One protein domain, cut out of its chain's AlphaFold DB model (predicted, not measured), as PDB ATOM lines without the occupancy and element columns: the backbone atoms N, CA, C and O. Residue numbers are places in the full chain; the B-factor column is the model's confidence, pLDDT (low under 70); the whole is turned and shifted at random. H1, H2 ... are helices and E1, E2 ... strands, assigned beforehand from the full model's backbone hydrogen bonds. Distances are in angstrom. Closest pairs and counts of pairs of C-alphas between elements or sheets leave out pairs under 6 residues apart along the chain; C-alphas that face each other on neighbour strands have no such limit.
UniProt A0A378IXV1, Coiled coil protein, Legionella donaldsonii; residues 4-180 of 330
ATOM      1  N   SER A   4      23.564 -10.573 -52.722       92.62
ATOM      2  CA  SER A   4      24.324  -9.766 -53.685       92.62
ATOM      3  C   SER A   4      25.749 -10.270 -53.875       92.62
ATOM      4  O   SER A   4      26.262 -11.012 -53.041       92.62
ATOM      5  N   ALA A   5      26.388  -9.838 -54.961       92.31
ATOM      6  CA  ALA A   5      27.826  -9.967 -55.134       92.31
ATOM      7  C   ALA A   5      28.534  -8.712 -54.602       92.31
ATOM      8  O   ALA A   5      28.100  -7.592 -54.881       92.31
ATOM      9  N   ARG A   6      29.644  -8.891 -53.883       93.06
ATOM     10  CA  ARG A   6      30.531  -7.801 -53.445       93.06
ATOM     11  C   ARG A   6      31.975  -8.144 -53.792       93.06
ATOM     12  O   ARG A   6      32.325  -9.318 -53.862       93.06
ATOM     13  N   LYS A   7      32.805  -7.137 -54.060       92.19
ATOM     14  CA  LYS A   7      34.251  -7.318 -54.226       92.19
ATOM     15  C   LYS A   7      34.946  -7.198 -52.877       92.19
ATOM     16  O   LYS A   7      34.658  -6.277 -52.118       92.19
ATOM     17  N   LEU A   8      35.854  -8.128 -52.604       88.12
ATOM     18  CA  LEU A   8      36.670  -8.167 -51.403       88.12
ATOM     19  C   LEU A   8      38.140  -8.000 -51.759       88.12
ATOM     20  O   LEU A   8      38.675  -8.658 -52.657       88.12
ATOM     21  N   ALA A   9      38.814  -7.152 -50.988       86.69
ATOM     22  CA  ALA A   9      40.264  -7.079 -51.006       86.69
ATOM     23  C   ALA A   9      40.858  -8.401 -50.492       86.69
ATOM     24  O   ALA A   9      40.338  -9.009 -49.554       86.69
ATOM     25  N   LYS A  10      42.004  -8.813 -51.043       81.69
ATOM     26  CA  LYS A  10      42.671 -10.075 -50.677       81.69
ATOM     27  C   LYS A  10      42.911 -10.226 -49.166       81.69
ATOM     28  O   LYS A  10      42.726 -11.307 -48.615       81.69
ATOM     29  N   GLN A  11      43.282  -9.141 -48.481       84.50
ATOM     30  CA  GLN A  11      43.482  -9.150 -47.025       84.50
ATOM     31  C   GLN A  11      42.181  -9.417 -46.253       84.50
ATOM     32  O   GLN A  11      42.198 -10.161 -45.273       84.50
ATOM     33  N   ALA A  12      41.053  -8.869 -46.715       86.31
ATOM     34  CA  ALA A  12      39.745  -9.115 -46.115       86.31
ATOM     35  C   ALA A  12      39.317 -10.577 -46.298       86.31
ATOM     36  O   ALA A  12      38.837 -11.197 -45.351       86.31
ATOM     37  N   VAL A  13      39.584 -11.169 -47.471       87.69
ATOM     38  CA  VAL A  13      39.331 -12.600 -47.703       87.69
ATOM     39  C   VAL A  13      40.164 -13.469 -46.774       87.69
ATOM     40  O   VAL A  13      39.615 -14.372 -46.152       87.69
ATOM     41  N   GLN A  14      41.457 -13.178 -46.620       86.88
ATOM     42  CA  GLN A  14      42.313 -13.907 -45.681       86.88
ATOM     43  C   GLN A  14      41.751 -13.848 -44.255       86.88
ATOM     44  O   GLN A  14      41.523 -14.891 -43.647       86.88
ATOM     45  N   ALA A  15      41.430 -12.658 -43.742       88.12
ATOM     46  CA  ALA A  15      40.833 -12.520 -42.412       88.12
ATOM     47  C   ALA A  15      39.515 -13.306 -42.261       88.12
ATOM     48  O   ALA A  15      39.240 -13.861 -41.197       88.12
ATOM     49  N   LEU A  16      38.727 -13.395 -43.335       88.62
ATOM     50  CA  LEU A  16      37.442 -14.084 -43.348       88.62
ATOM     51  C   LEU A  16      37.564 -15.617 -43.396       88.62
ATOM     52  O   LEU A  16      36.765 -16.309 -42.762       88.62
ATOM     53  N   ILE A  17      38.547 -16.167 -44.120       91.06
ATOM     54  CA  ILE A  17      38.682 -17.623 -44.303       91.06
ATOM     55  C   ILE A  17      39.534 -18.301 -43.226       91.06
ATOM     56  O   ILE A  17      39.305 -19.475 -42.945       91.06
ATOM     57  N   GLN A  18      40.487 -17.601 -42.598       91.25
ATOM     58  CA  GLN A  18      41.420 -18.214 -41.638       91.25
ATOM     59  C   GLN A  18      40.728 -18.907 -40.447       91.25
ATOM     60  O   GLN A  18      41.090 -20.048 -40.144       91.25
ATOM     61  N   PRO A  19      39.697 -18.317 -39.802       91.50
ATOM     62  CA  PRO A  19      38.957 -19.010 -38.747       91.50
ATOM     63  C   PRO A  19      38.279 -20.292 -39.248       91.50
ATOM     64  O   PRO A  19      38.277 -21.306 -38.554       91.50
ATOM     65  N   THR A  20      37.747 -20.264 -40.473       90.69
ATOM     66  CA  THR A  20      37.102 -21.419 -41.108       90.69
ATOM     67  C   THR A  20      38.114 -22.519 -41.411       90.69
ATOM     68  O   THR A  20      37.862 -23.673 -41.080       90.69
ATOM     69  N   ILE A  21      39.281 -22.176 -41.968       93.44
ATOM     70  CA  ILE A  21      40.372 -23.129 -42.225       93.44
ATOM     71  C   ILE A  21      40.823 -23.788 -40.923       93.44
ATOM     72  O   ILE A  21      40.995 -25.004 -40.886       93.44
ATOM     73  N   LYS A  22      40.997 -23.002 -39.853       94.88
ATOM     74  CA  LYS A  22      41.360 -23.536 -38.538       94.88
ATOM     75  C   LYS A  22      40.311 -24.535 -38.043       94.88
ATOM     76  O   LYS A  22      40.655 -25.680 -37.786       94.88
ATOM     77  N   ASN A  23      39.039 -24.138 -38.013       93.69
ATOM     78  CA  ASN A  23      37.955 -25.013 -37.568       93.69
ATOM     79  C   ASN A  23      37.862 -26.307 -38.399       93.69
ATOM     80  O   ASN A  23      37.670 -27.386 -37.853       93.69
ATOM     81  N   LEU A  24      38.035 -26.222 -39.721       93.56
ATOM     82  CA  LEU A  24      38.039 -27.397 -40.594       93.56
ATOM     83  C   LEU A  24      39.213 -28.344 -40.300       93.56
ATOM     84  O   LEU A  24      39.032 -29.558 -40.362       93.56
ATOM     85  N   LYS A  25      40.398 -27.812 -39.970       95.75
ATOM     86  CA  LYS A  25      41.552 -28.623 -39.548       95.75
ATOM     87  C   LYS A  25      41.290 -29.322 -38.216       95.75
ATOM     88  O   LYS A  25      41.527 -30.523 -38.134       95.75
ATOM     89  N   ASP A  26      40.736 -28.604 -37.240       96.38
ATOM     90  CA  ASP A  26      40.405 -29.153 -35.921       96.38
ATOM     91  C   ASP A  26      39.365 -30.289 -36.051       96.38
ATOM     92  O   ASP A  26      39.541 -31.385 -35.521       96.38
ATOM     93  N   VAL A  27      38.303 -30.079 -36.841       96.00
ATOM     94  CA  VAL A  27      37.282 -31.111 -37.113       96.00
ATOM     95  C   VAL A  27      37.869 -32.306 -37.868       96.00
ATOM     96  O   VAL A  27      37.511 -33.451 -37.589       96.00
ATOM     97  N   LYS A  28      38.778 -32.063 -38.818       95.50
ATOM     98  CA  LYS A  28      39.470 -33.129 -39.550       95.50
ATOM     99  C   LYS A  28      40.324 -33.987 -38.619       95.50
ATOM    100  O   LYS A  28      40.291 -35.203 -38.768       95.50
ATOM    101  N   GLU A  29      41.046 -33.387 -37.679       97.19
ATOM    102  CA  GLU A  29      41.851 -34.118 -36.692       97.19
ATOM    103  C   GLU A  29      40.979 -35.042 -35.834       97.19
ATOM    104  O   GLU A  29      41.265 -36.233 -35.725       97.19
ATOM    105  N   VAL A  30      39.850 -34.536 -35.326       97.62
ATOM    106  CA  VAL A  30      38.879 -35.356 -34.581       97.62
ATOM    107  C   VAL A  30      38.335 -36.497 -35.447       97.62
ATOM    108  O   VAL A  30      38.236 -37.633 -34.989       97.62
ATOM    109  N   ASN A  31      37.992 -36.230 -36.709       97.62
ATOM    110  CA  ASN A  31      37.487 -37.266 -37.609       97.62
ATOM    111  C   ASN A  31      38.555 -38.319 -37.950       97.62
ATOM    112  O   ASN A  31      38.230 -39.499 -38.047       97.62
ATOM    113  N   ASP A  32      39.816 -37.909 -38.107       97.75
ATOM    114  CA  ASP A  32      40.955 -38.808 -38.307       97.75
ATOM    115  C   ASP A  32      41.169 -39.715 -37.086       97.75
ATOM    116  O   ASP A  32      41.388 -40.915 -37.258       97.75
ATOM    117  N   GLN A  33      41.017 -39.184 -35.868       97.94
ATOM    118  CA  GLN A  33      41.075 -39.988 -34.646       97.94
ATOM    119  C   GLN A  33      39.964 -41.046 -34.608       97.94
ATOM    120  O   GLN A  33      40.252 -42.219 -34.393       97.94
ATOM    121  N   ILE A  34      38.714 -40.668 -34.903       97.38
ATOM    122  CA  ILE A  34      37.584 -41.614 -34.912       97.38
ATOM    123  C   ILE A  34      37.800 -42.728 -35.946       97.38
ATOM    124  O   ILE A  34      37.470 -43.884 -35.682       97.38
ATOM    125  N   ILE A  35      38.359 -42.407 -37.119       97.88
ATOM    126  CA  ILE A  35      38.710 -43.414 -38.135       97.88
ATOM    127  C   ILE A  35      39.702 -44.425 -37.562       97.88
ATOM    128  O   ILE A  35      39.470 -45.627 -37.683       97.88
ATOM    129  N   ASN A  36      40.774 -43.948 -36.929       97.50
ATOM    130  CA  ASN A  36      41.801 -44.812 -36.354       97.50
ATOM    131  C   ASN A  36      41.237 -45.684 -35.223       97.50
ATOM    132  O   ASN A  36      41.492 -46.885 -35.205       97.50
ATOM    133  N   ASP A  37      40.417 -45.115 -34.336       96.81
ATOM    134  CA  ASP A  37      39.780 -45.853 -33.238       96.81
ATOM    135  C   ASP A  37      38.810 -46.928 -33.761       96.81
ATOM    136  O   ASP A  37      38.747 -48.043 -33.232       96.81
ATOM    137  N   THR A  38      38.073 -46.621 -34.835       95.88
ATOM    138  CA  THR A  38      37.157 -47.573 -35.484       95.88
ATOM    139  C   THR A  38      37.933 -48.711 -36.145       95.88
ATOM    140  O   THR A  38      37.570 -49.872 -35.971       95.88
ATOM    141  N   LEU A  39      39.021 -48.400 -36.861       96.25
ATOM    142  CA  LEU A  39      39.903 -49.405 -37.464       96.25
ATOM    143  C   LEU A  39      40.515 -50.314 -36.399       96.25
ATOM    144  O   LEU A  39      40.409 -51.529 -36.516       96.25
ATOM    145  N   PHE A  40      41.052 -49.743 -35.319       95.50
ATOM    146  CA  PHE A  40      41.588 -50.512 -34.196       95.50
ATOM    147  C   PHE A  40      40.531 -51.435 -33.571       95.50
ATOM    148  O   PHE A  40      40.787 -52.610 -33.309       95.50
ATOM    149  N   THR A  41      39.312 -50.926 -33.369       93.44
ATOM    150  CA  THR A  41      38.194 -51.726 -32.849       93.44
ATOM    151  C   THR A  41      37.877 -52.902 -33.770       93.44
ATOM    152  O   THR A  41      37.628 -54.003 -33.286       93.44
ATOM    153  N   MET A  42      37.905 -52.695 -35.088       92.50
ATOM    154  CA  MET A  42      37.643 -53.746 -36.071       92.50
ATOM    155  C   MET A  42      38.776 -54.774 -36.160       92.50
ATOM    156  O   MET A  42      38.501 -55.968 -36.183       92.50
ATOM    157  N   GLU A  43      40.028 -54.324 -36.225       90.69
ATOM    158  CA  GLU A  43      41.188 -55.180 -36.507       90.69
ATOM    159  C   GLU A  43      41.707 -55.913 -35.267       90.69
ATOM    160  O   GLU A  43      42.119 -57.066 -35.365       90.69
ATOM    161  N   GLU A  44      41.672 -55.272 -34.099       89.38
ATOM    162  CA  GLU A  44      42.242 -55.834 -32.870       89.38
ATOM    163  C   GLU A  44      41.183 -56.044 -31.784       89.38
ATOM    164  O   GLU A  44      41.117 -57.114 -31.178       89.38
ATOM    165  N   GLY A  45      40.318 -55.052 -31.551       91.69
ATOM    166  CA  GLY A  45      39.371 -55.075 -30.433       91.69
ATOM    167  C   GLY A  45      38.346 -56.211 -30.515       91.69
ATOM    168  O   GLY A  45      38.231 -57.030 -29.602       91.69
ATOM    169  N   LEU A  46      37.590 -56.276 -31.611       93.44
ATOM    170  CA  LEU A  46      36.533 -57.273 -31.801       93.44
ATOM    171  C   LEU A  46      37.093 -58.689 -31.959       93.44
ATOM    172  O   LEU A  46      36.481 -59.644 -31.473       93.44
ATOM    173  N   ASP A  47      38.243 -58.824 -32.616       92.00
ATOM    174  CA  ASP A  47      38.909 -60.110 -32.804       92.00
ATOM    175  C   ASP A  47      39.410 -60.678 -31.467       92.00
ATOM    176  O   ASP A  47      39.149 -61.848 -31.174       92.00
ATOM    177  N   ASP A  48      40.034 -59.863 -30.606       94.69
ATOM    178  CA  ASP A  48      40.461 -60.283 -29.264       94.69
ATOM    179  C   ASP A  48      39.266 -60.686 -28.382       94.69
ATOM    180  O   ASP A  48      39.285 -61.742 -27.741       94.69
ATOM    181  N   LEU A  49      38.177 -59.905 -28.406       94.12
ATOM    182  CA  LEU A  49      36.949 -60.225 -27.668       94.12
ATOM    183  C   LEU A  49      36.322 -61.546 -28.132       94.12
ATOM    184  O   LEU A  49      35.843 -62.327 -27.303       94.12
ATOM    185  N   LEU A  50      36.331 -61.819 -29.439       94.19
ATOM    186  CA  LEU A  50      35.843 -63.082 -29.986       94.19
ATOM    187  C   LEU A  50      36.747 -64.252 -29.577       94.19
ATOM    188  O   LEU A  50      36.244 -65.287 -29.136       94.19
ATOM    189  N   GLN A  51      38.070 -64.096 -29.697       94.12
ATOM    190  CA  GLN A  51      39.046 -65.141 -29.366       94.12
ATOM    191  C   GLN A  51      39.024 -65.514 -27.882       94.12
ATOM    192  O   GLN A  51      39.112 -66.695 -27.541       94.12
ATOM    193  N   ARG A  52      38.848 -64.529 -26.993       95.69
ATOM    194  CA  ARG A  52      38.716 -64.751 -25.544       95.69
ATOM    195  C   ARG A  52      37.332 -65.256 -25.127       95.69
ATOM    196  O   ARG A  52      37.116 -65.519 -23.947       95.69
ATOM    197  N   GLY A  53      36.393 -65.379 -26.068       92.44
ATOM    198  CA  GLY A  53      35.016 -65.794 -25.797       92.44
ATOM    199  C   GLY A  53      34.195 -64.759 -25.023       92.44
ATOM    200  O   GLY A  53      33.153 -65.106 -24.474       92.44
ATOM    201  N   ALA A  54      34.649 -63.503 -24.971       96.06
ATOM    202  CA  ALA A  54      33.949 -62.410 -24.301       96.06
ATOM    203  C   ALA A  54      32.691 -61.966 -25.064       96.06
ATOM    204  O   ALA A  54      31.764 -61.442 -24.450       96.06
ATOM    205  N   ILE A  55      32.638 -62.208 -26.381       94.94
ATOM    206  CA  ILE A  55      31.450 -61.983 -27.215       94.94
ATOM    207  C   ILE A  55      31.118 -63.215 -28.072       94.94
ATOM    208  O   ILE A  55      32.016 -63.910 -28.557       94.94
ATOM    209  N   PRO A  56      29.827 -63.499 -28.321       96.19
ATOM    210  CA  PRO A  56      29.421 -64.549 -29.242       96.19
ATOM    211  C   PRO A  56      29.639 -64.139 -30.706       96.19
ATOM    212  O   PRO A  56      29.547 -62.970 -31.084       96.19
ATOM    213  N   LYS A  57      29.821 -65.131 -31.588       94.50
ATOM    214  CA  LYS A  57      30.048 -64.923 -33.035       94.50
ATOM    215  C   LYS A  57      28.949 -64.105 -33.730       94.50
ATOM    216  O   LYS A  57      29.216 -63.431 -34.721       94.50
ATOM    217  N   THR A  58      27.707 -64.199 -33.261       94.31
ATOM    218  CA  THR A  58      26.581 -63.411 -33.789       94.31
ATOM    219  C   THR A  58      26.738 -61.927 -33.488       94.31
ATOM    220  O   THR A  58      26.500 -61.106 -34.368       94.31
ATOM    221  N   GLU A  59      27.175 -61.594 -32.276       94.00
ATOM    222  CA  GLU A  59      27.414 -60.220 -31.844       94.00
ATOM    223  C   GLU A  59      28.649 -59.631 -32.524       94.00
ATOM    224  O   GLU A  59      28.563 -58.536 -33.070       94.00
ATOM    225  N   TYR A  60      29.734 -60.403 -32.634       94.44
ATOM    226  CA  TYR A  60      30.909 -60.027 -33.426       94.44
ATOM    227  C   TYR A  60      30.531 -59.595 -34.852       94.44
ATOM    228  O   TYR A  60      30.894 -58.511 -35.301       94.44
ATOM    229  N   LYS A  61      29.737 -60.411 -35.563       93.88
ATOM    230  CA  LYS A  61      29.304 -60.092 -36.935       93.88
ATOM    231  C   LYS A  61      28.480 -58.806 -37.007       93.88
ATOM    232  O   LYS A  61      28.616 -58.058 -37.972       93.88
ATOM    233  N   LEU A  62      27.615 -58.575 -36.020       92.75
ATOM    234  CA  LEU A  62      26.787 -57.375 -35.955       92.75
ATOM    235  C   LEU A  62      27.644 -56.125 -35.723       92.75
ATOM    236  O   LEU A  62      27.525 -55.166 -36.483       92.75
ATOM    237  N   GLN A  63      28.528 -56.158 -34.723       93.62
ATOM    238  CA  GLN A  63      29.405 -55.033 -34.391       93.62
ATOM    239  C   GLN A  63      30.404 -54.739 -35.521       93.62
ATOM    240  O   GLN A  63      30.648 -53.574 -35.830       93.62
ATOM    241  N   MET A  64      30.902 -55.768 -36.215       93.62
ATOM    242  CA  MET A  64      31.757 -55.597 -37.394       93.62
ATOM    243  C   MET A  64      31.022 -54.880 -38.533       93.62
ATOM    244  O   MET A  64      31.543 -53.938 -39.128       93.62
ATOM    245  N   ALA A  65      29.777 -55.279 -38.815       90.94
ATOM    246  CA  ALA A  65      28.960 -54.623 -39.832       90.94
ATOM    247  C   ALA A  65      28.655 -53.159 -39.473       90.94
ATOM    248  O   ALA A  65      28.718 -52.291 -40.342       90.94
ATOM    249  N   GLN A  66      28.360 -52.869 -38.202       91.88
ATOM    250  CA  GLN A  66      28.133 -51.502 -37.718       91.88
ATOM    251  C   GLN A  66      29.398 -50.640 -37.820       91.88
ATOM    252  O   GLN A  66      29.340 -49.538 -38.365       91.88
ATOM    253  N   SER A  67      30.541 -51.169 -37.379       94.31
ATOM    254  CA  SER A  67      31.834 -50.476 -37.441       94.31
ATOM    255  C   SER A  67      32.241 -50.184 -38.885       94.31
ATOM    256  O   SER A  67      32.684 -49.082 -39.193       94.31
ATOM    257  N   GLN A  68      31.985 -51.113 -39.812       94.25
ATOM    258  CA  GLN A  68      32.226 -50.890 -41.237       94.25
ATOM    259  C   GLN A  68      31.366 -49.752 -41.810       94.25
ATOM    260  O   GLN A  68      31.834 -48.984 -42.656       94.25
ATOM    261  N   VAL A  69      30.106 -49.638 -41.376       91.56
ATOM    262  CA  VAL A  69      29.221 -48.530 -41.769       91.56
ATOM    263  C   VAL A  69      29.739 -47.205 -41.210       91.56
ATOM    264  O   VAL A  69      29.821 -46.234 -41.963       91.56
ATOM    265  N   GLU A  70      30.127 -47.159 -39.932       94.12
ATOM    266  CA  GLU A  70      30.717 -45.959 -39.335       94.12
ATOM    267  C   GLU A  70      32.006 -45.551 -40.054       94.12
ATOM    268  O   GLU A  70      32.104 -44.410 -40.505       94.12
ATOM    269  N   LEU A  71      32.939 -46.481 -40.264       95.50
ATOM    270  CA  LEU A  71      34.189 -46.228 -40.978       95.50
ATOM    271  C   LEU A  71      33.934 -45.619 -42.361       95.50
ATOM    272  O   LEU A  71      34.507 -44.585 -42.704       95.50
ATOM    273  N   ASN A  72      33.016 -46.201 -43.136       94.19
ATOM    274  CA  ASN A  72      32.647 -45.675 -44.451       94.19
ATOM    275  C   ASN A  72      32.073 -44.253 -44.369       94.19
ATOM    276  O   ASN A  72      32.394 -43.409 -45.210       94.19
ATOM    277  N   ASN A  73      31.251 -43.960 -43.358       93.25
ATOM    278  CA  ASN A  73      30.714 -42.618 -43.139       93.25
ATOM    279  C   ASN A  73      31.822 -41.616 -42.783       93.25
ATOM    280  O   ASN A  73      31.849 -40.513 -43.332       93.25
ATOM    281  N   ARG A  74      32.770 -41.999 -41.920       96.56
ATOM    282  CA  ARG A  74      33.898 -41.142 -41.515       96.56
ATOM    283  C   ARG A  74      34.885 -40.889 -42.647       96.56
ATOM    284  O   ARG A  74      35.378 -39.769 -42.776       96.56
ATOM    285  N   LEU A  75      35.137 -41.883 -43.496       96.12
ATOM    286  CA  LEU A  75      35.969 -41.729 -44.692       96.12
ATOM    287  C   LEU A  75      35.342 -40.749 -45.692       96.12
ATOM    288  O   LEU A  75      36.034 -39.862 -46.189       96.12
ATOM    289  N   ARG A  76      34.025 -40.835 -45.921       93.38
ATOM    290  CA  ARG A  76      33.299 -39.847 -46.742       93.38
ATOM    291  C   ARG A  76      33.366 -38.444 -46.136       93.38
ATOM    292  O   ARG A  76      33.633 -37.487 -46.855       93.38
ATOM    293  N   ALA A  77      33.185 -38.321 -44.819       92.88
ATOM    294  CA  ALA A  77      33.318 -37.040 -44.126       92.88
ATOM    295  C   ALA A  77      34.738 -36.459 -44.267       92.88
ATOM    296  O   ALA A  77      34.894 -35.265 -44.513       92.88
ATOM    297  N   LYS A  78      35.778 -37.299 -44.190       95.44
ATOM    298  CA  LYS A  78      37.174 -36.896 -44.421       95.44
ATOM    299  C   LYS A  78      37.390 -36.362 -45.835       95.44
ATOM    300  O   LYS A  78      38.041 -35.333 -46.003       95.44
ATOM    301  N   GLU A  79      36.843 -37.038 -46.843       93.00
ATOM    302  CA  GLU A  79      36.913 -36.591 -48.239       93.00
ATOM    303  C   GLU A  79      36.243 -35.222 -48.429       93.00
ATOM    304  O   GLU A  79      36.818 -34.335 -49.062       93.00
ATOM    305  N   GLN A  80      35.073 -35.018 -47.817       90.50
ATOM    306  CA  GLN A  80      34.382 -33.726 -47.821       90.50
ATOM    307  C   GLN A  80      35.216 -32.632 -47.141       90.50
ATOM    308  O   GLN A  80      35.435 -31.581 -47.738       90.50
ATOM    309  N   LEU A  81      35.744 -32.890 -45.937       93.25
ATOM    310  CA  LEU A  81      36.569 -31.935 -45.184       93.25
ATOM    311  C   LEU A  81      37.826 -31.524 -45.953       93.25
ATOM    312  O   LEU A  81      38.112 -30.331 -46.062       93.25
ATOM    313  N   ASN A  82      38.555 -32.494 -46.512       93.69
ATOM    314  CA  ASN A  82      39.721 -32.225 -47.354       93.69
ATOM    315  C   ASN A  82      39.325 -31.376 -48.559       93.69
ATOM    316  O   ASN A  82      39.954 -30.364 -48.847       93.69
ATOM    317  N   GLY A  83      38.221 -31.735 -49.208       91.31
ATOM    318  CA  GLY A  83      37.736 -31.009 -50.362       91.31
ATOM    319  C   GLY A  83      37.359 -29.553 -50.087       91.31
ATOM    320  O   GLY A  83      37.637 -28.672 -50.906       91.31
ATOM    321  N   THR A  84      36.740 -29.286 -48.938       90.88
ATOM    322  CA  THR A  84      36.416 -27.928 -48.491       90.88
ATOM    323  C   THR A  84      37.677 -27.158 -48.095       90.88
ATOM    324  O   THR A  84      37.797 -25.982 -48.435       90.88
ATOM    325  N   LEU A  85      38.639 -27.805 -47.427       92.75
ATOM    326  CA  LEU A  85      39.939 -27.206 -47.111       92.75
ATOM    327  C   LEU A  85      40.698 -26.804 -48.377       92.75
ATOM    328  O   LEU A  85      41.174 -25.674 -48.457       92.75
ATOM    329  N   ASP A  86      40.757 -27.681 -49.378       91.94
ATOM    330  CA  ASP A  86      41.416 -27.409 -50.657       91.94
ATOM    331  C   ASP A  86      40.798 -26.198 -51.353       91.94
ATOM    332  O   ASP A  86      41.519 -25.321 -51.827       91.94
ATOM    333  N   ARG A  87      39.462 -26.101 -51.351       91.75
ATOM    334  CA  ARG A  87      38.748 -24.929 -51.870       91.75
ATOM    335  C   ARG A  87      39.183 -23.647 -51.157       91.75
ATOM    336  O   ARG A  87      39.479 -22.657 -51.816       91.75
ATOM    337  N   PHE A  88      39.233 -23.642 -49.823       91.88
ATOM    338  CA  PHE A  88      39.648 -22.448 -49.083       91.88
ATOM    339  C   PHE A  88      41.129 -22.105 -49.285       91.88
ATOM    340  O   PHE A  88      41.479 -20.926 -49.336       91.88
ATOM    341  N   ASN A  89      41.993 -23.107 -49.437       90.31
ATOM    342  CA  ASN A  89      43.416 -22.892 -49.686       90.31
ATOM    343  C   ASN A  89      43.677 -22.251 -51.060       90.31
ATOM    344  O   ASN A  89      44.606 -21.456 -51.175       90.31
ATOM    345  N   GLN A  90      42.829 -22.498 -52.069       90.94
ATOM    346  CA  GLN A  90      42.955 -21.876 -53.399       90.94
ATOM    347  C   GLN A  90      42.864 -20.340 -53.370       90.94
ATOM    348  O   GLN A  90      43.469 -19.675 -54.208       90.94
ATOM    349  N   PHE A  91      42.206 -19.740 -52.368       89.38
ATOM    350  CA  PHE A  91      42.178 -18.277 -52.219       89.38
ATOM    351  C   PHE A  91      43.555 -17.663 -51.912       89.38
ATOM    352  O   PHE A  91      43.735 -16.451 -52.056       89.38
ATOM    353  N   ALA A  92      44.542 -18.457 -51.482       81.94
ATOM    354  CA  ALA A  92      45.913 -17.975 -51.323       81.94
ATOM    355  C   ALA A  92      46.540 -17.585 -52.675       81.94
ATOM    356  O   ALA A  92      47.253 -16.572 -52.756       81.94
ATOM    357  N   ASP A  93      46.206 -18.337 -53.725       80.88
ATOM    358  CA  ASP A  93      46.802 -18.235 -55.059       80.88
ATOM    359  C   ASP A  93      46.115 -17.191 -55.951       80.88
ATOM    360  O   ASP A  93      46.689 -16.756 -56.954       80.88
ATOM    361  N   GLU A  94      44.923 -16.717 -55.573       81.62
ATOM    362  CA  GLU A  94      44.234 -15.667 -56.321       81.62
ATOM    363  C   GLU A  94      44.995 -14.333 -56.259       81.62
ATOM    364  O   GLU A  94      45.422 -13.850 -55.199       81.62
ATOM    365  N   LYS A  95      45.195 -13.732 -57.435       69.56
ATOM    366  CA  LYS A  95      45.981 -12.499 -57.613       69.56
ATOM    367  C   LYS A  95      45.129 -11.229 -57.616       69.56
ATOM    368  O   LYS A  95      45.676 -10.146 -57.441       69.56
ATOM    369  N   ASN A  96      43.818 -11.371 -57.800       73.88
ATOM    370  CA  ASN A  96      42.888 -10.275 -58.055       73.88
ATOM    371  C   ASN A  96      41.945 -10.036 -56.867       73.88
ATOM    372  O   ASN A  96      41.964 -10.762 -55.875       73.88
ATOM    373  N   GLU A  97      41.109  -9.002 -56.974       82.38
ATOM    374  CA  GLU A  97      39.960  -8.831 -56.085       82.38
ATOM    375  C   GLU A  97      38.983  -9.998 -56.226       82.38
ATOM    376  O   GLU A  97      38.537 -10.343 -57.326       82.38
ATOM    377  N   ILE A  98      38.604 -10.549 -55.082       89.69
ATOM    378  CA  ILE A  98      37.830 -11.780 -54.988       89.69
ATOM    379  C   ILE A  98      36.363 -11.389 -54.840       89.69
ATOM    380  O   ILE A  98      36.010 -10.533 -54.027       89.69
ATOM    381  N   SER A  99      35.488 -11.977 -55.649       92.75
ATOM    382  CA  SER A  99      34.046 -11.776 -55.490       92.75
ATOM    383  C   SER A  99      33.543 -12.537 -54.261       92.75
ATOM    384  O   SER A  99      34.061 -13.595 -53.924       92.75
ATOM    385  N   SER A 100      32.486 -12.060 -53.614       94.19
ATOM    386  CA  SER A 100      31.813 -12.773 -52.530       94.19
ATOM    387  C   SER A 100      30.310 -12.816 -52.731       94.19
ATOM    388  O   SER A 100      29.705 -11.828 -53.149       94.19
ATOM    389  N   PHE A 101      29.704 -13.939 -52.364       96.38
ATOM    390  CA  PHE A 101      28.270 -14.086 -52.193       96.38
ATOM    391  C   PHE A 101      27.891 -13.539 -50.817       96.38
ATOM    392  O   PHE A 101      28.401 -14.007 -49.800       96.38
ATOM    393  N   VAL A 102      27.021 -12.536 -50.782       96.38
ATOM    394  CA  VAL A 102      26.614 -11.858 -49.548       96.38
ATOM    395  C   VAL A 102      25.202 -12.278 -49.167       96.38
ATOM    396  O   VAL A 102      24.303 -12.190 -50.001       96.38
ATOM    397  N   ILE A 103      25.015 -12.682 -47.909       96.38
ATOM    398  CA  ILE A 103      23.707 -12.811 -47.252       96.38
ATOM    399  C   ILE A 103      23.582 -11.647 -46.268       96.38
ATOM    400  O   ILE A 103      24.377 -11.545 -45.331       96.38
ATOM    401  N   ALA A 104      22.622 -10.755 -46.503       96.00
ATOM    402  CA  ALA A 104      22.451  -9.543 -45.712       96.00
ATOM    403  C   ALA A 104      21.921  -9.831 -44.291       96.00
ATOM    404  O   ALA A 104      21.195 -10.791 -44.049       96.00
ATOM    405  N   ALA A 105      22.224  -8.946 -43.339       94.88
ATOM    406  CA  ALA A 105      21.757  -9.086 -41.953       94.88
ATOM    407  C   ALA A 105      20.223  -8.986 -41.803       94.88
ATOM    408  O   ALA A 105      19.660  -9.432 -40.808       94.88
ATOM    409  N   ASN A 106      19.541  -8.375 -42.775       93.75
ATOM    410  CA  ASN A 106      18.090  -8.208 -42.784       93.75
ATOM    411  C   ASN A 106      17.358  -9.278 -43.612       93.75
ATOM    412  O   ASN A 106      16.168  -9.106 -43.875       93.75
ATOM    413  N   THR A 107      18.042 -10.345 -44.042       96.12
ATOM    414  CA  THR A 107      17.404 -11.439 -44.781       96.12
ATOM    415  C   THR A 107      16.327 -12.113 -43.929       96.12
ATOM    416  O   THR A 107      16.546 -12.498 -42.780       96.12
ATOM    417  N   THR A 108      15.148 -12.270 -44.517       94.19
ATOM    418  CA  THR A 108      13.969 -12.877 -43.898       94.19
ATOM    419  C   THR A 108      13.995 -14.404 -43.968       94.19
ATOM    420  O   THR A 108      14.747 -15.025 -44.724       94.19
ATOM    421  N   ARG A 109      13.112 -15.039 -43.191       93.38
ATOM    422  CA  ARG A 109      12.933 -16.496 -43.200       93.38
ATOM    423  C   ARG A 109      12.507 -17.011 -44.577       93.38
ATOM    424  O   ARG A 109      12.963 -18.069 -45.003       93.38
ATOM    425  N   GLU A 110      11.619 -16.290 -45.247       92.25
ATOM    426  CA  GLU A 110      11.065 -16.636 -46.555       92.25
ATOM    427  C   GLU A 110      12.133 -16.545 -47.649       92.25
ATOM    428  O   GLU A 110      12.274 -17.484 -48.432       92.25
ATOM    429  N   GLU A 111      12.952 -15.491 -47.635       94.00
ATOM    430  CA  GLU A 111      14.090 -15.343 -48.555       94.00
ATOM    431  C   GLU A 111      15.131 -16.457 -48.348       94.00
ATOM    432  O   GLU A 111      15.645 -17.020 -49.315       94.00
ATOM    433  N   LEU A 112      15.415 -16.845 -47.095       95.31
ATOM    434  CA  LEU A 112      16.295 -17.990 -46.822       95.31
ATOM    435  C   LEU A 112      15.703 -19.311 -47.316       95.31
ATOM    436  O   LEU A 112      16.444 -20.139 -47.842       95.31
ATOM    437  N   LYS A 113      14.388 -19.530 -47.169       94.00
ATOM    438  CA  LYS A 113      13.729 -20.733 -47.706       94.00
ATOM    439  C   LYS A 113      13.896 -20.823 -49.220       94.00
ATOM    440  O   LYS A 113      14.203 -21.900 -49.720       94.00
ATOM    441  N   GLU A 114      13.732 -19.710 -49.929       93.44
ATOM    442  CA  GLU A 114      13.933 -19.653 -51.376       93.44
ATOM    443  C   GLU A 114      15.375 -19.988 -51.771       93.44
ATOM    444  O   GLU A 114      15.596 -20.892 -52.584       93.44
ATOM    445  N   LEU A 115      16.356 -19.334 -51.136       95.62
ATOM    446  CA  LEU A 115      17.771 -19.616 -51.365       95.62
ATOM    447  C   LEU A 115      18.095 -21.094 -51.110       95.62
ATOM    448  O   LEU A 115      18.711 -21.742 -51.955       95.62
ATOM    449  N   ILE A 116      17.648 -21.648 -49.981       96.38
ATOM    450  CA  ILE A 116      17.877 -23.050 -49.609       96.38
ATOM    451  C   ILE A 116      17.296 -23.999 -50.663       96.38
ATOM    452  O   ILE A 116      17.988 -24.922 -51.092       96.38
ATOM    453  N   SER A 117      16.060 -23.778 -51.114       94.62
ATOM    454  CA  SER A 117      15.426 -24.633 -52.124       94.62
ATOM    455  C   SER A 117      16.154 -24.579 -53.471       94.62
ATOM    456  O   SER A 117      16.341 -25.622 -54.104       94.62
ATOM    457  N   ILE A 118      16.626 -23.399 -53.891       94.19
ATOM    458  CA  ILE A 118      17.434 -23.246 -55.111       94.19
ATOM    459  C   ILE A 118      18.782 -23.959 -54.964       94.19
ATOM    460  O   ILE A 118      19.165 -24.715 -55.856       94.19
ATOM    461  N   LEU A 119      19.488 -23.758 -53.848       96.00
ATOM    462  CA  LEU A 119      20.794 -24.376 -53.598       96.00
ATOM    463  C   LEU A 119      20.700 -25.902 -53.533       96.00
ATOM    464  O   LEU A 119      21.501 -26.580 -54.173       96.00
ATOM    465  N   LYS A 120      19.698 -26.449 -52.832       95.69
ATOM    466  CA  LYS A 120      19.447 -27.899 -52.785       95.69
ATOM    467  C   LYS A 120      19.158 -28.459 -54.170       95.69
ATOM    468  O   LYS A 120      19.740 -29.468 -54.557       95.69
ATOM    469  N   THR A 121      18.313 -27.767 -54.932       93.69
ATOM    470  CA  THR A 121      17.989 -28.150 -56.306       93.69
ATOM    471  C   THR A 121      19.236 -28.186 -57.184       93.69
ATOM    472  O   THR A 121      19.534 -29.217 -57.783       93.69
ATOM    473  N   LYS A 122      20.005 -27.092 -57.212       93.19
ATOM    474  CA  LYS A 122      21.240 -27.021 -57.997       93.19
ATOM    475  C   LYS A 122      22.261 -28.064 -57.542       93.19
ATOM    476  O   LYS A 122      22.887 -28.694 -58.386       93.19
ATOM    477  N   GLY A 123      22.372 -28.320 -56.238       93.12
ATOM    478  CA  GLY A 123      23.296 -29.307 -55.678       93.12
ATOM    479  C   GLY A 123      23.013 -30.739 -56.145       93.12
ATOM    480  O   GLY A 123      23.944 -31.464 -56.503       93.12
ATOM    481  N   VAL A 124      21.739 -31.150 -56.216       92.31
ATOM    482  CA  VAL A 124      21.380 -32.505 -56.687       92.31
ATOM    483  C   VAL A 124      21.491 -32.675 -58.206       92.31
ATOM    484  O   VAL A 124      21.598 -33.814 -58.682       92.31
ATOM    485  N   THR A 125      21.468 -31.570 -58.959       90.81
ATOM    486  CA  THR A 125      21.617 -31.550 -60.423       90.81
ATOM    487  C   THR A 125      23.042 -31.269 -60.893       90.81
ATOM    488  O   THR A 125      23.346 -31.547 -62.047       90.81
ATOM    489  N   ALA A 126      23.909 -30.730 -60.033       92.19
ATOM    490  CA  ALA A 126      25.289 -30.423 -60.377       92.19
ATOM    491  C   ALA A 126      26.076 -31.705 -60.692       92.19
ATOM    492  O   ALA A 126      25.953 -32.730 -60.007       92.19
ATOM    493  N   GLU A 127      26.919 -31.636 -61.716       89.75
ATOM    494  CA  GLU A 127      27.853 -32.708 -62.072       89.75
ATOM    495  C   GLU A 127      29.275 -32.380 -61.610       89.75
ATOM    496  O   GLU A 127      29.974 -33.281 -61.147       89.75
ATOM    497  N   ASP A 128      29.669 -31.101 -61.641       91.12
ATOM    498  CA  ASP A 128      30.988 -30.650 -61.196       91.12
ATOM    499  C   ASP A 128      31.115 -30.737 -59.659       91.12
ATOM    500  O   ASP A 128      30.352 -30.087 -58.932       91.12
ATOM    501  N   PRO A 129      32.091 -31.501 -59.129       89.19
ATOM    502  CA  PRO A 129      32.390 -31.528 -57.700       89.19
ATOM    503  C   PRO A 129      32.685 -30.147 -57.096       89.19
ATOM    504  O   PRO A 129      32.321 -29.903 -55.945       89.19
ATOM    505  N   ASN A 130      33.309 -29.235 -57.846       90.00
ATOM    506  CA  ASN A 130      33.608 -27.884 -57.365       90.00
ATOM    507  C   ASN A 130      32.334 -27.048 -57.217       90.00
ATOM    508  O   ASN A 130      32.158 -26.368 -56.207       90.00
ATOM    509  N   GLU A 131      31.408 -27.158 -58.176       93.44
ATOM    510  CA  GLU A 131      30.086 -26.532 -58.076       93.44
ATOM    511  C   GLU A 131      29.342 -27.027 -56.834       93.44
ATOM    512  O   GLU A 131      28.842 -26.218 -56.053       93.44
ATOM    513  N   LYS A 132      29.330 -28.344 -56.596       93.06
ATOM    514  CA  LYS A 132      28.693 -28.925 -55.402       93.06
ATOM    515  C   LYS A 132      29.262 -28.356 -54.112       93.06
ATOM    516  O   LYS A 132      28.494 -27.899 -53.272       93.06
ATOM    517  N   ARG A 133      30.589 -28.324 -53.972       91.25
ATOM    518  CA  ARG A 133      31.256 -27.799 -52.768       91.25
ATOM    519  C   ARG A 133      30.949 -26.320 -52.538       91.25
ATOM    520  O   ARG A 133      30.716 -25.901 -51.401       91.25
ATOM    521  N   PHE A 134      30.927 -25.529 -53.608       94.88
ATOM    522  CA  PHE A 134      30.542 -24.124 -53.534       94.88
ATOM    523  C   PHE A 134      29.092 -23.962 -53.053       94.88
ATOM    524  O   PHE A 134      28.835 -23.236 -52.089       94.88
ATOM    525  N   LEU A 135      28.154 -24.691 -53.667       95.50
ATOM    526  CA  LEU A 135      26.737 -24.678 -53.298       95.50
ATOM    527  C   LEU A 135      26.514 -25.139 -51.852       95.50
ATOM    528  O   LEU A 135      25.756 -24.499 -51.127       95.50
ATOM    529  N   GLU A 136      27.198 -26.198 -51.413       93.81
ATOM    530  CA  GLU A 136      27.148 -26.711 -50.039       93.81
ATOM    531  C   GLU A 136      27.636 -25.673 -49.021       93.81
ATOM    532  O   GLU A 136      27.016 -25.506 -47.972       93.81
ATOM    533  N   THR A 137      28.687 -24.912 -49.347       93.44
ATOM    534  CA  THR A 137      29.207 -23.845 -48.473       93.44
ATOM    535  C   THR A 137      28.156 -22.751 -48.237       93.44
ATOM    536  O   THR A 137      27.945 -22.301 -47.103       93.44
ATOM    537  N   ILE A 138      27.460 -22.330 -49.300       96.31
ATOM    538  CA  ILE A 138      26.376 -21.344 -49.188       96.31
ATOM    539  C   ILE A 138      25.181 -21.954 -48.448       96.31
ATOM    540  O   ILE A 138      24.613 -21.311 -47.563       96.31
ATOM    541  N   LEU A 139      24.830 -23.202 -48.762       96.62
ATOM    542  CA  LEU A 139      23.688 -23.899 -48.179       96.62
ATOM    543  C   LEU A 139      23.828 -24.048 -46.662       96.62
ATOM    544  O   LEU A 139      22.904 -23.686 -45.940       96.62
ATOM    545  N   GLN A 140      24.989 -24.489 -46.172       93.88
ATOM    546  CA  GLN A 140      25.261 -24.610 -44.735       93.88
ATOM    547  C   GLN A 140      25.116 -23.265 -44.010       93.88
ATOM    548  O   GLN A 140      24.542 -23.194 -42.920       93.88
ATOM    549  N   THR A 141      25.590 -22.179 -44.629       94.56
ATOM    550  CA  THR A 141      25.430 -20.826 -44.078       94.56
ATOM    551  C   THR A 141      23.949 -20.436 -44.012       94.56
ATOM    552  O   THR A 141      23.476 -19.980 -42.971       94.56
ATOM    553  N   ALA A 142      23.200 -20.657 -45.095       96.75
ATOM    554  CA  ALA A 142      21.780 -20.328 -45.169       96.75
ATOM    555  C   ALA A 142      20.930 -21.148 -44.180       96.75
ATOM    556  O   ALA A 142      20.051 -20.595 -43.516       96.75
ATOM    557  N   GLU A 143      21.202 -22.447 -44.027       96.38
ATOM    558  CA  GLU A 143      20.514 -23.322 -43.067       96.38
ATOM    559  C   GLU A 143      20.815 -22.932 -41.612       96.38
ATOM    560  O   GLU A 143      19.905 -22.902 -40.774       96.38
ATOM    561  N   SER A 144      22.064 -22.557 -41.319       95.06
ATOM    562  CA  SER A 144      22.450 -22.011 -40.014       95.06
ATOM    563  C   SER A 144      21.676 -20.728 -39.697       95.06
ATOM    564  O   SER A 144      21.072 -20.613 -38.626       95.06
ATOM    565  N   TYR A 145      21.584 -19.797 -40.651       96.75
ATOM    566  CA  TYR A 145      20.819 -18.556 -40.490       96.75
ATOM    567  C   TYR A 145      19.326 -18.802 -40.323       96.75
ATOM    568  O   TYR A 145      18.708 -18.217 -39.434       96.75
ATOM    569  N   LYS A 146      18.751 -19.736 -41.083       95.62
ATOM    570  CA  LYS A 146      17.352 -20.129 -40.904       95.62
ATOM    571  C   LYS A 146      17.117 -20.660 -39.486       95.62
ATOM    572  O   LYS A 146      16.137 -20.282 -38.854       95.62
ATOM    573  N   THR A 147      18.029 -21.482 -38.970       95.69
ATOM    574  CA  THR A 147      17.960 -22.020 -37.601       95.69
ATOM    575  C   THR A 147      18.078 -20.918 -36.544       95.69
ATOM    576  O   THR A 147      17.411 -20.973 -35.512       95.69
ATOM    577  N   MET A 148      18.908 -19.896 -36.777       95.19
ATOM    578  CA  MET A 148      19.004 -18.733 -35.889       95.19
ATOM    579  C   MET A 148      17.702 -17.931 -35.858       95.19
ATOM    580  O   MET A 148      17.201 -17.670 -34.765       95.19
ATOM    581  N   ILE A 149      17.123 -17.623 -37.023       94.88
ATOM    582  CA  ILE A 149      15.842 -16.908 -37.130       94.88
ATOM    583  C   ILE A 149      14.707 -17.715 -36.493       94.88
ATOM    584  O   ILE A 149      13.922 -17.159 -35.729       94.88
ATOM    585  N   ASP A 150      14.638 -19.026 -36.755       94.62
ATOM    586  CA  ASP A 150      13.639 -19.924 -36.158       94.62
ATOM    587  C   ASP A 150      13.723 -19.926 -34.616       94.62
ATOM    588  O   ASP A 150      12.707 -20.080 -33.942       94.62
ATOM    589  N   ALA A 151      14.917 -19.706 -34.058       95.31
ATOM    590  CA  ALA A 151      15.165 -19.574 -32.623       95.31
ATOM    591  C   ALA A 151      15.033 -18.130 -32.087       95.31
ATOM    592  O   ALA A 151      15.390 -17.875 -30.937       95.31
ATOM    593  N   GLY A 152      14.581 -17.169 -32.903       94.00
ATOM    594  CA  GLY A 152      14.441 -15.760 -32.518       94.00
ATOM    595  C   GLY A 152      15.768 -15.013 -32.327       94.00
ATOM    596  O   GLY A 152      15.796 -13.971 -31.674       94.00
ATOM    597  N   ARG A 153      16.878 -15.539 -32.862       94.50
ATOM    598  CA  ARG A 153      18.205 -14.915 -32.777       94.50
ATOM    599  C   ARG A 153      18.474 -14.044 -34.008       94.50
ATOM    600  O   ARG A 153      18.132 -14.458 -35.118       94.50
ATOM    601  N   PRO A 154      19.115 -12.874 -33.840       91.62
ATOM    602  CA  PRO A 154      19.506 -12.044 -34.970       91.62
ATOM    603  C   PRO A 154      20.582 -12.744 -35.802       91.62
ATOM    604  O   PRO A 154      21.420 -13.474 -35.269       91.62
ATOM    605  N   ILE A 155      20.577 -12.475 -37.105       94.62
ATOM    606  CA  ILE A 155      21.655 -12.864 -38.014       94.62
ATOM    607  C   ILE A 155      22.526 -11.646 -38.321       94.62
ATOM    608  O   ILE A 155      22.059 -10.506 -38.313       94.62
ATOM    609  N   SER A 156      23.810 -11.881 -38.567       93.69
ATOM    610  CA  SER A 156      24.723 -10.866 -39.089       93.69
ATOM    611  C   SER A 156      24.798 -10.962 -40.610       93.69
ATOM    612  O   SER A 156      24.371 -11.951 -41.198       93.69
ATOM    613  N   GLU A 157      25.390  -9.963 -41.260       94.38
ATOM    614  CA  GLU A 157      25.793 -10.127 -42.655       94.38
ATOM    615  C   GLU A 157      26.871 -11.223 -42.744       94.38
ATOM    616  O   GLU A 157      27.750 -11.313 -41.875       94.38
ATOM    617  N   LYS A 158      26.798 -12.062 -43.783       93.94
ATOM    618  CA  LYS A 158      27.853 -13.021 -44.122       93.94
ATOM    619  C   LYS A 158      28.323 -12.805 -45.538       93.94
ATOM    620  O   LYS A 158      27.518 -12.759 -46.464       93.94
ATOM    621  N   GLU A 159      29.634 -12.788 -45.697       94.00
ATOM    622  CA  GLU A 159      30.286 -12.846 -46.994       94.00
ATOM    623  C   GLU A 159      30.898 -14.236 -47.173       94.00
ATOM    624  O   GLU A 159      31.551 -14.774 -46.274       94.00
ATOM    625  N   ILE A 160      30.656 -14.831 -48.335       94.44
ATOM    626  CA  ILE A 160      31.173 -16.138 -48.726       94.44
ATOM    627  C   ILE A 160      32.018 -15.916 -49.981       94.44
ATOM    628  O   ILE A 160      31.451 -15.625 -51.035       94.44
ATOM    629  N   PRO A 161      33.353 -16.007 -49.900       93.56
ATOM    630  CA  PRO A 161      34.228 -15.806 -51.046       93.56
ATOM    631  C   PRO A 161      33.915 -16.793 -52.170       93.56
ATOM    632  O   PRO A 161      33.596 -17.958 -51.911       93.56
ATOM    633  N   ILE A 162      34.012 -16.310 -53.402       94.44
ATOM    634  CA  ILE A 162      33.751 -17.023 -54.650       94.44
ATOM    635  C   ILE A 162      35.082 -17.087 -55.397       94.44
ATOM    636  O   ILE A 162      35.660 -16.036 -55.683       94.44
ATOM    637  N   LEU A 163      35.557 -18.294 -55.704       92.25
ATOM    638  CA  LEU A 163      36.724 -18.464 -56.570       92.25
ATOM    639  C   LEU A 163      36.399 -17.989 -57.991       92.25
ATOM    640  O   LEU A 163      35.250 -18.065 -58.434       92.25
ATOM    641  N   GLU A 164      37.402 -17.572 -58.758       90.06
ATOM    642  CA  GLU A 164      37.205 -17.173 -60.161       90.06
ATOM    643  C   GLU A 164      36.496 -18.271 -60.981       90.06
ATOM    644  O   GLU A 164      35.559 -17.997 -61.737       90.06
ATOM    645  N   SER A 165      36.863 -19.535 -60.750       90.19
ATOM    646  CA  SER A 165      36.238 -20.717 -61.361       90.19
ATOM    647  C   SER A 165      34.769 -20.925 -60.957       90.19
ATOM    648  O   SER A 165      33.999 -21.539 -61.699       90.19
ATOM    649  N   GLU A 166      34.355 -20.381 -59.813       93.69
ATOM    650  CA  GLU A 166      33.007 -20.499 -59.250       93.69
ATOM    651  C   GLU A 166      32.088 -19.342 -59.651       93.69
ATOM    652  O   GLU A 166      30.871 -19.417 -59.454       93.69
ATOM    653  N   GLN A 167      32.630 -18.281 -60.258       92.12
ATOM    654  CA  GLN A 167      31.866 -17.088 -60.629       92.12
ATOM    655  C   GLN A 167      30.664 -17.433 -61.519       92.12
ATOM    656  O   GLN A 167      29.584 -16.856 -61.367       92.12
ATOM    657  N   ARG A 168      30.821 -18.421 -62.414       93.12
ATOM    658  CA  ARG A 168      29.723 -18.910 -63.259       93.12
ATOM    659  C   ARG A 168      28.575 -19.503 -62.436       93.12
ATOM    660  O   ARG A 168      27.420 -19.228 -62.748       93.12
ATOM    661  N   TYR A 169      28.877 -20.249 -61.372       93.12
ATOM    662  CA  TYR A 169      27.872 -20.858 -60.494       93.12
ATOM    663  C   TYR A 169      27.149 -19.788 -59.688       93.12
ATOM    664  O   TYR A 169      25.920 -19.762 -59.655       93.12
ATOM    665  N   ALA A 170      27.900 -18.846 -59.111       93.50
ATOM    666  CA  ALA A 170      27.330 -17.727 -58.370       93.50
ATOM    667  C   ALA A 170      26.355 -16.912 -59.234       93.50
ATOM    668  O   ALA A 170      25.232 -16.636 -58.815       93.50
ATOM    669  N   ASN A 171      26.741 -16.603 -60.476       92.25
ATOM    670  CA  ASN A 171      25.887 -15.876 -61.416       92.25
ATOM    671  C   ASN A 171      24.592 -16.637 -61.732       92.25
ATOM    672  O   ASN A 171      23.528 -16.025 -61.806       92.25
ATOM    673  N   GLN A 172      24.652 -17.963 -61.870       90.81
ATOM    674  CA  GLN A 172      23.451 -18.774 -62.063       90.81
ATOM    675  C   GLN A 172      22.532 -18.764 -60.838       90.81
ATOM    676  O   GLN A 172      21.317 -18.771 -61.010       90.81
ATOM    677  N   ILE A 173      23.076 -18.741 -59.617       92.94
ATOM    678  CA  ILE A 173      22.275 -18.617 -58.387       92.94
ATOM    679  C   ILE A 173      21.576 -17.256 -58.354       92.94
ATOM    680  O   ILE A 173      20.367 -17.208 -58.144       92.94
ATOM    681  N   PHE A 174      22.301 -16.163 -58.614       92.00
ATOM    682  CA  PHE A 174      21.711 -14.821 -58.664       92.00
ATOM    683  C   PHE A 174      20.628 -14.709 -59.740       92.00
ATOM    684  O   PHE A 174      19.568 -14.149 -59.473       92.00
ATOM    685  N   ALA A 175      20.858 -15.282 -60.923       89.06
ATOM    686  CA  ALA A 175      19.852 -15.334 -61.978       89.06
ATOM    687  C   ALA A 175      18.609 -16.116 -61.525       89.06
ATOM    688  O   ALA A 175      17.495 -15.614 -61.654       89.06
ATOM    689  N   SER A 176      18.784 -17.300 -60.923       88.75
ATOM    690  CA  SER A 176      17.668 -18.073 -60.372       88.75
ATOM    691  C   SER A 176      16.902 -17.275 -59.309       88.75
ATOM    692  O   SER A 176      15.688 -17.213 -59.395       88.75
ATOM    693  N   LEU A 177      17.564 -16.592 -58.373       88.44
ATOM    694  CA  LEU A 177      16.892 -15.770 -57.349       88.44
ATOM    695  C   LEU A 177      16.110 -14.577 -57.928       88.44
ATOM    696  O   LEU A 177      15.191 -14.075 -57.294       88.44
ATOM    697  N   GLN A 178      16.479 -14.090 -59.114       84.75
ATOM    698  CA  GLN A 178      15.785 -12.975 -59.765       84.75
ATOM    699  C   GLN A 178      14.619 -13.435 -60.642       84.75
ATOM    700  O   GLN A 178      13.616 -12.731 -60.754       84.75
ATOM    701  N   THR A 179      14.761 -14.583 -61.312       80.06
ATOM    702  CA  THR A 179      13.808 -15.022 -62.344       80.06
ATOM    703  C   THR A 179      12.936 -16.197 -61.926       80.06
ATOM    704  O   THR A 179      11.924 -16.454 -62.580       80.06
ATOM    705  N   ASN A 180      13.320 -16.946 -60.891       76.06
ATOM    706  CA  ASN A 180      12.597 -18.142 -60.491       76.06
ATOM    707  C   ASN A 180      11.265 -17.761 -59.839       76.06
ATOM    708  O   ASN A 180      11.214 -17.125 -58.795       76.06
TER     709      ASN A 180
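Overview. This is residues 4 to 180 of the 330 residues of the protein "Coiled coil protein" of Legionella donaldsonii (UniProt A0A378IXV1). A small, strongly twisted sheet of E1, E2 and E3 has H4 and H5 over one face and residues 10 to 17 of H1 over the other; H3 packs on H4 and H5. From this head the hairpin of H1 and H2 runs out as a long arm that makes the length. The 177 printed residues include five named helices and three named strands, in the order E1 H1 H2 E2 H3 H4 E3 H5; the sheet is E1 E2 E3, all antiparallel. The class is mostly helix, in three layers, with helices on both faces of a sheet; the whole is loose, with a radius of gyration of the C-alphas of 21.0 A and spans of 65 by 36 by 33 A.

Arrangement. E2, residues 98 to 103, is the inner strand; E1, residues 4 to 8, and E3, residues 158 to 162, are edge strands. Within hydrogen-bond range are N 100 and O 6, 2.8 A, and N 160 and O 101, 2.8 A. H4, residues 129 to 150, is on the sheet, with closest C-alphas Ile 138 and Ile 160 of E3 7.1 A apart. H5, residues 164 to 179, is on the same face; H1, residues 10 to 51, is on the opposite face. H1 and H2, residues 57 to 90, form a hairpin, touching closest at C-alphas 35 and 71, 6.0 A, at a shallow tilt of 17 degrees. H3, residues 109 to 125, and H4 form another, at 24 degrees, closest at C-alphas 123 and 132, 5.4 A. Every O i to N i+4 pair is within range in H2, H3 and H4; in H1 34 of 38, in H5 10 of 12.

Along the chain. E1 begins at C-alpha 4 (24.324, -9.766, -53.685). H1 spans 59.2 A, with a kink of 34 degrees near residue 17; H2 spans 49.3 A and H4 30.8 A. H5 ends at C-alpha 179 (13.808, -15.022, -62.344).

Size, cuts and confidence. The farthest C-alphas, Arg 52 and Thr 179, are 66.7 A apart. The printed part has no cut, no link is long, and residue 95 alone has pLDDT under 70.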